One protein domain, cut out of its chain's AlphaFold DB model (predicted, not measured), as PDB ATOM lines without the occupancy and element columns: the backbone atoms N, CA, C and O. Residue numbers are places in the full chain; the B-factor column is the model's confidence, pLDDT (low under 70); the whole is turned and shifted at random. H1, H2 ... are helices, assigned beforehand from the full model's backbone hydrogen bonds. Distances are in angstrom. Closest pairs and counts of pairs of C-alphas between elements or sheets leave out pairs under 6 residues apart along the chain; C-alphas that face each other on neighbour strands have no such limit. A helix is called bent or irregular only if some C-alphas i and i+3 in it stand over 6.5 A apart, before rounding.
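Overview. This is residues 2 to 48 of the 80 residues of the protein "Nitrile hydratase accessory protein" of Methylobacterium frigidaeris (UniProt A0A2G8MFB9). Three helices make a small cluster, their centres at the corners of a triangle: the short H1 and H2 run opposite ways, joined by a tight turn, and the longest helix, H3, stands steeply to both. H2 packs on H3, with its last part near the middle of H3, while the first residue of H1 comes near that same part of H3 without clearly touching it. The printed part has 47 residues with three named helices, in the order H1, H2, H3, and no named strand; the class is all helix. The whole is compact, with a radius of gyration of the C-alphas of 10.2 A, and spans 28 by 21 by 16 A along its three main axes.

Arrangement. H1, residues 2 to 7, and H2, residues 13 to 21, are close but not clearly touching. Their closest C-alphas, those of His 6 and Trp 13, are 7.4 A apart. Their lines stand at a shallow tilt of 21 degrees, and they run opposite ways. H2 and H3, residues 30 to 43, touch, with 8 pairs of C-alphas within 8 A. The closest of these are the C-alphas of Leu 20 and Thr 36, 5.9 A apart. H2 and H3 run opposite ways at a steep tilt of 64 degrees. H1 and H3 are close but not clearly touching; their closest C-alphas, those of Val 2 and Ile 37, are 6.8 A apart. They run the same way at a steep tilt of 45 degrees. In H1, H2 and H3 every O i to N i+4 pair is within hydrogen-bond range.

Along the chain. H1 begins with C-alpha 2 at (-40.161, 10.931, 9.611) and ends at Asp 7, having 6 residues. H2 has 9 residues, from Trp 13, with its C-alpha at (-34.090, 16.479, 4.429), to Gly 21; its first and last C-alphas are 12.1 A apart. H3 has 14 residues, from Tyr 30 to Glu 43, and measures 20.0 A from first to last C-alpha. It ends with C-alpha 43 at (-45.369, 10.767, -4.696). No helix is bent or irregular.

Size, cuts and confidence. The two C-alphas farthest apart, those of Ala 8 and Asp 25, are 28.8 A from each other. The first and last printed C-alphas, those of Val 2 and Ser 48, are 17.3 A apart. The link from H1 to H2 has 5 residues and is tight; the link from H2 to H3 has 8 residues and is short. The printed part has no cut. The mean pLDDT of the printed part is 92.6, and no printed residue is under 70.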
ATOM      1  N   VAL A   2     -40.926  10.167  10.627       91.88
ATOM      2  CA  VAL A   2     -40.161  10.931   9.611       91.88
ATOM      3  C   VAL A   2     -38.666  10.588   9.633       91.88
ATOM      4  O   VAL A   2     -38.126  10.174   8.616       91.88
ATOM      5  N   VAL A   3     -38.026  10.644  10.807       94.00
ATOM      6  CA  VAL A   3     -36.596  10.299  10.973       94.00
ATOM      7  C   VAL A   3     -36.294   8.873  10.504       94.00
ATOM      8  O   VAL A   3     -35.403   8.671   9.699       94.00
ATOM      9  N   SER A   4     -37.086   7.885  10.926       94.31
ATOM     10  CA  SER A   4     -36.884   6.480  10.539       94.31
ATOM     11  C   SER A   4     -36.985   6.253   9.026       94.31
ATOM     12  O   SER A   4     -36.266   5.428   8.477       94.31
ATOM     13  N   LEU A   5     -37.882   6.974   8.346       93.31
ATOM     14  CA  LEU A   5     -38.047   6.896   6.891       93.31
ATOM     15  C   LEU A   5     -36.899   7.609   6.152       93.31
ATOM     16  O   LEU A   5     -36.459   7.129   5.109       93.31
ATOM     17  N   HIS A   6     -36.390   8.713   6.709       95.50
ATOM     18  CA  HIS A   6     -35.168   9.366   6.236       95.50
ATOM     19  C   HIS A   6     -33.949   8.444   6.381       95.50
ATOM     20  O   HIS A   6     -33.203   8.263   5.426       95.50
ATOM     21  N   ASP A   7     -33.772   7.818   7.546       97.00
ATOM     22  CA  ASP A   7     -32.641   6.923   7.821       97.00
ATOM     23  C   ASP A   7     -32.679   5.666   6.937       97.00
ATOM     24  O   ASP A   7     -31.637   5.125   6.574       97.00
ATOM     25  N   ALA A   8     -33.877   5.242   6.521       95.12
ATOM     26  CA  ALA A   8     -34.081   4.205   5.509       95.12
ATOM     27  C   ALA A   8     -33.805   4.680   4.063       95.12
ATOM     28  O   ALA A   8     -33.957   3.902   3.123       95.12
ATOM     29  N   GLY A   9     -33.422   5.944   3.861       95.50
ATOM     30  CA  GLY A   9     -33.078   6.519   2.559       95.50
ATOM     31  C   GLY A   9     -34.276   6.805   1.651       95.50
ATOM     32  O   GLY A   9     -34.096   7.007   0.451       95.50
ATOM     33  N   LEU A  10     -35.503   6.823   2.187       94.94
ATOM     34  CA  LEU A  10     -36.713   6.968   1.368       94.94
ATOM     35  C   LEU A  10     -36.932   8.399   0.866       94.94
ATOM     36  O   LEU A  10     -37.630   8.590  -0.130       94.94
ATOM     37  N   PHE A  11     -36.333   9.392   1.525       95.19
ATOM     38  CA  PHE A  11     -36.279  10.796   1.114       95.19
ATOM     39  C   PHE A  11     -35.111  11.519   1.806       95.19
ATOM     40  O   PHE A  11     -34.546  11.014   2.774       95.19
ATOM     41  N   THR A  12     -34.762  12.716   1.329       96.31
ATOM     42  CA  THR A  12     -33.735  13.588   1.924       96.31
ATOM     43  C   THR A  12     -34.350  14.711   2.761       96.31
ATOM     44  O   THR A  12     -35.486  15.123   2.531       96.31
ATOM     45  N   TRP A  13     -33.595  15.312   3.682       96.56
ATOM     46  CA  TRP A  13     -34.090  16.479   4.429       96.56
ATOM     47  C   TRP A  13     -34.519  17.657   3.541       96.56
ATOM     48  O   TRP A  13     -35.435  18.390   3.910       96.56
ATOM     49  N   SER A  14     -33.915  17.818   2.360       96.75
ATOM     50  CA  SER A  14     -34.343  18.818   1.376       96.75
ATOM     51  C   SER A  14     -35.726  18.509   0.799       96.75
ATOM     52  O   SER A  14     -36.545  19.419   0.685       96.75
ATOM     53  N   ASP A  15     -36.015  17.238   0.504       96.19
ATOM     54  CA  ASP A  15     -37.348  16.800   0.064       96.19
ATOM     55  C   ASP A  15     -38.400  17.071   1.146       96.19
ATOM     56  O   ASP A  15     -39.476  17.595   0.864       96.19
ATOM     57  N   TRP A  16     -38.061  16.765   2.402       95.44
ATOM     58  CA  TRP A  16     -38.926  17.024   3.550       95.44
ATOM     59  C   TRP A  16     -39.221  18.515   3.728       95.44
ATOM     60  O   TRP A  16     -40.382  18.902   3.852       95.44
ATOM     61  N   ALA A  17     -38.189  19.361   3.702       94.12
ATOM     62  CA  ALA A  17     -38.351  20.805   3.839       94.12
ATOM     63  C   ALA A  17     -39.206  21.388   2.704       94.12
ATOM     64  O   ALA A  17     -40.069  22.231   2.954       94.12
ATOM     65  N   GLN A  18     -39.011  20.912   1.468       95.06
ATOM     66  CA  GLN A  18     -39.828  21.329   0.333       95.06
ATOM     67  C   GLN A  18     -41.290  20.903   0.503       95.06
ATOM     68  O   GLN A  18     -42.177  21.724   0.286       95.06
ATOM     69  N   ALA A  19     -41.545  19.649   0.889       94.38
ATOM     70  CA  ALA A  19     -42.896  19.131   1.093       94.38
ATOM     71  C   ALA A  19     -43.632  19.899   2.202       94.38
ATOM     72  O   ALA A  19     -44.745  20.370   1.981       94.38
ATOM     73  N   LEU A  20     -42.978  20.116   3.347       93.31
ATOM     74  CA  LEU A  20     -43.555  20.862   4.465       93.31
ATOM     75  C   LEU A  20     -43.853  22.319   4.077       93.31
ATOM     76  O   LEU A  20     -44.916  22.844   4.402       93.31
ATOM     77  N   GLY A  21     -42.959  22.949   3.307       92.75
ATOM     78  CA  GLY A  21     -43.132  24.319   2.817       92.75
ATOM     79  C   GLY A  21     -44.359  24.522   1.919       92.75
ATOM     80  O   GLY A  21     -44.869  25.640   1.837       92.75
ATOM     81  N   ARG A  22     -44.895  23.462   1.290       92.69
ATOM     82  CA  ARG A  22     -46.133  23.544   0.486       92.69
ATOM     83  C   ARG A  22     -47.368  23.862   1.332       92.69
ATOM     84  O   ARG A  22     -48.360  24.340   0.788       92.69
ATOM     85  N   HIS A  23     -47.314  23.628   2.642       88.94
ATOM     86  CA  HIS A  23     -48.422  23.894   3.559       88.94
ATOM     87  C   HIS A  23     -48.438  25.331   4.111       88.94
ATOM     88  O   HIS A  23     -49.340  25.683   4.875       88.94
ATOM     89  N   GLY A  24     -47.491  26.177   3.687       87.88
ATOM     90  CA  GLY A  24     -47.463  27.601   4.014       87.88
ATOM     91  C   GLY A  24     -47.330  27.867   5.514       87.88
ATOM     92  O   GLY A  24     -46.571  27.197   6.205       87.88
ATOM     93  N   ASP A  25     -48.081  28.849   6.013       86.69
ATOM     94  CA  ASP A  25     -47.995  29.343   7.398       86.69
ATOM     95  C   ASP A  25     -48.800  28.496   8.408       86.69
ATOM     96  O   ASP A  25     -49.095  28.923   9.525       86.69
ATOM     97  N   ARG A  26     -49.212  27.277   8.022       86.62
ATOM     98  CA  ARG A  26     -49.892  26.352   8.936       86.62
ATOM     99  C   ARG A  26     -48.917  25.936  10.035       86.62
ATOM    100  O   ARG A  26     -47.816  25.463   9.762       86.62
ATOM    101  N   THR A  27     -49.350  26.057  11.288       88.44
ATOM    102  CA  THR A  27     -48.573  25.578  12.433       88.44
ATOM    103  C   THR A  27     -48.245  24.099  12.270       88.44
ATOM    104  O   THR A  27     -49.116  23.278  11.986       88.44
ATOM    105  N   ALA A  28     -46.970  23.771  12.464       83.06
ATOM    106  CA  ALA A  28     -46.471  22.419  12.316       83.06
ATOM    107  C   ALA A  28     -46.849  21.563  13.532       83.06
ATOM    108  O   ALA A  28     -46.078  21.424  14.480       83.06
ATOM    109  N   ASP A  29     -48.060  21.015  13.493       91.00
ATOM    110  CA  ASP A  29     -48.547  20.004  14.422       91.00
ATOM    111  C   ASP A  29     -48.296  18.583  13.891       91.00
ATOM    112  O   ASP A  29     -47.826  18.365  12.769       91.00
ATOM    113  N   TYR A  30     -48.595  17.582  14.721       89.44
ATOM    114  CA  TYR A  30     -48.404  16.182  14.347       89.44
ATOM    115  C   TYR A  30     -49.222  15.788  13.107       89.44
ATOM    116  O   TYR A  30     -48.752  14.989  12.296       89.44
ATOM    117  N   ALA A  31     -50.421  16.358  12.940       91.06
ATOM    118  CA  ALA A  31     -51.275  16.086  11.789       91.06
ATOM    119  C   ALA A  31     -50.627  16.591  10.497       91.06
ATOM    120  O   ALA A  31     -50.512  15.831   9.539       91.06
ATOM    121  N   LEU A  32     -50.100  17.817  10.499       93.06
ATOM    122  CA  LEU A  32     -49.370  18.363   9.364       93.06
ATOM    123  C   LEU A  32     -48.150  17.503   9.019       93.06
ATOM    124  O   LEU A  32     -47.889  17.234   7.847       93.06
ATOM    125  N   TRP A  33     -47.404  17.045  10.027       93.06
ATOM    126  CA  TRP A  33     -46.239  16.189   9.794       93.06
ATOM    127  C   TRP A  33     -46.641  14.857   9.157       93.06
ATOM    128  O   TRP A  33     -45.955  14.384   8.250       93.06
ATOM    129  N   LEU A  34     -47.744  14.261   9.619       92.69
ATOM    130  CA  LEU A  34     -48.284  13.022   9.070       92.69
ATOM    131  C   LEU A  34     -48.774  13.210   7.625       92.69
ATOM    132  O   LEU A  34     -48.391  12.440   6.750       92.69
ATOM    133  N   GLU A  35     -49.550  14.258   7.353       92.38
ATOM    134  CA  GLU A  35     -50.020  14.592   6.002       92.38
ATOM    135  C   GLU A  35     -48.844  14.795   5.034       92.38
ATOM    136  O   GLU A  35     -48.827  14.234   3.937       92.38
ATOM    137  N   THR A  36     -47.824  15.543   5.468       94.75
ATOM    138  CA  THR A  36     -46.632  15.838   4.661       94.75
ATOM    139  C   THR A  36     -45.880  14.557   4.309       94.75
ATOM    140  O   THR A  36     -45.488  14.364   3.155       94.75
ATOM    141  N   ILE A  37     -45.670  13.661   5.283       93.75
ATOM    142  CA  ILE A  37     -44.923  12.430   5.020       93.75
ATOM    143  C   ILE A  37     -45.727  11.458   4.158       93.75
ATOM    144  O   ILE A  37     -45.141  10.856   3.263       93.75
ATOM    145  N   GLU A  38     -47.040  11.338   4.375       92.88
ATOM    146  CA  GLU A  38     -47.925  10.490   3.569       92.88
ATOM    147  C   GLU A  38     -47.941  10.929   2.104       92.88
ATOM    148  O   GLU A  38     -47.805  10.089   1.215       92.88
ATOM    149  N   ALA A  39     -48.020  12.239   1.850       92.19
ATOM    150  CA  ALA A  39     -47.912  12.790   0.505       92.19
ATOM    151  C   ALA A  39     -46.535  12.501  -0.116       92.19
ATOM    152  O   ALA A  39     -46.456  11.982  -1.230       92.19
ATOM    153  N   LEU A  40     -45.448  12.754   0.622       94.19
ATOM    154  CA  LEU A  40     -44.081  12.578   0.124       94.19
ATOM    155  C   LEU A  40     -43.774  11.125  -0.272       94.19
ATOM    156  O   LEU A  40     -43.142  10.881  -1.301       94.19
ATOM    157  N   ILE A  41     -44.211  10.145   0.523       92.25
ATOM    158  CA  ILE A  41     -43.993   8.723   0.210       92.25
ATOM    159  C   ILE A  41     -44.944   8.215  -0.886       92.25
ATOM    160  O   ILE A  41     -44.569   7.318  -1.644       92.25
ATOM    161  N   ALA A  42     -46.147   8.789  -1.007       91.88
ATOM    162  CA  ALA A  42     -47.082   8.474  -2.085       91.88
ATOM    163  C   ALA A  42     -46.584   8.996  -3.443       91.88
ATOM    164  O   ALA A  42     -46.632   8.259  -4.426       91.88
ATOM    165  N   GLU A  43     -46.019  10.208  -3.495       91.75
ATOM    166  CA  GLU A  43     -45.369  10.767  -4.696       91.75
ATOM    167  C   GLU A  43     -44.236   9.869  -5.218       91.75
ATOM    168  O   GLU A  43     -43.964   9.823  -6.416       91.75
ATOM    169  N   ARG A  44     -43.600   9.105  -4.322       90.69
ATOM    170  CA  ARG A  44     -42.521   8.157  -4.635       90.69
ATOM    171  C   ARG A  44     -43.013   6.744  -4.962       90.69
ATOM    172  O   ARG A  44     -42.195   5.856  -5.179       90.69
ATOM    173  N   GLY A  45     -44.327   6.514  -4.970       91.00
ATOM    174  CA  GLY A  45     -44.928   5.210  -5.262       91.00
ATOM    175  C   GLY A  45     -44.708   4.147  -4.180       91.00
ATOM    176  O   GLY A  45     -44.943   2.969  -4.433       91.00
ATOM    177  N   LEU A  46     -44.269   4.538  -2.977       90.12
ATOM    178  CA  LEU A  46     -44.026   3.613  -1.860       90.12
ATOM    179  C   LEU A  46     -45.322   3.193  -1.154       90.12
ATOM    180  O   LEU A  46     -45.360   2.195  -0.440       90.12
ATOM    181  N   THR A  47     -46.385   3.970  -1.339       90.56
ATOM    182  CA  THR A  47     -47.735   3.671  -0.870       90.56
ATOM    183  C   THR A  47     -48.757   4.297  -1.816       90.56
ATOM    184  O   THR A  47     -48.409   5.054  -2.722       90.56
ATOM    185  N   SER A  48     -50.034   4.010  -1.588       89.94
ATOM    186  CA  SER A  48     -51.154   4.696  -2.233       89.94
ATOM    187  C   SER A  48     -52.153   5.172  -1.182       89.94
ATOM    188  O   SER A  48     -52.212   4.618  -0.083       89.94
TER     189      SER A  48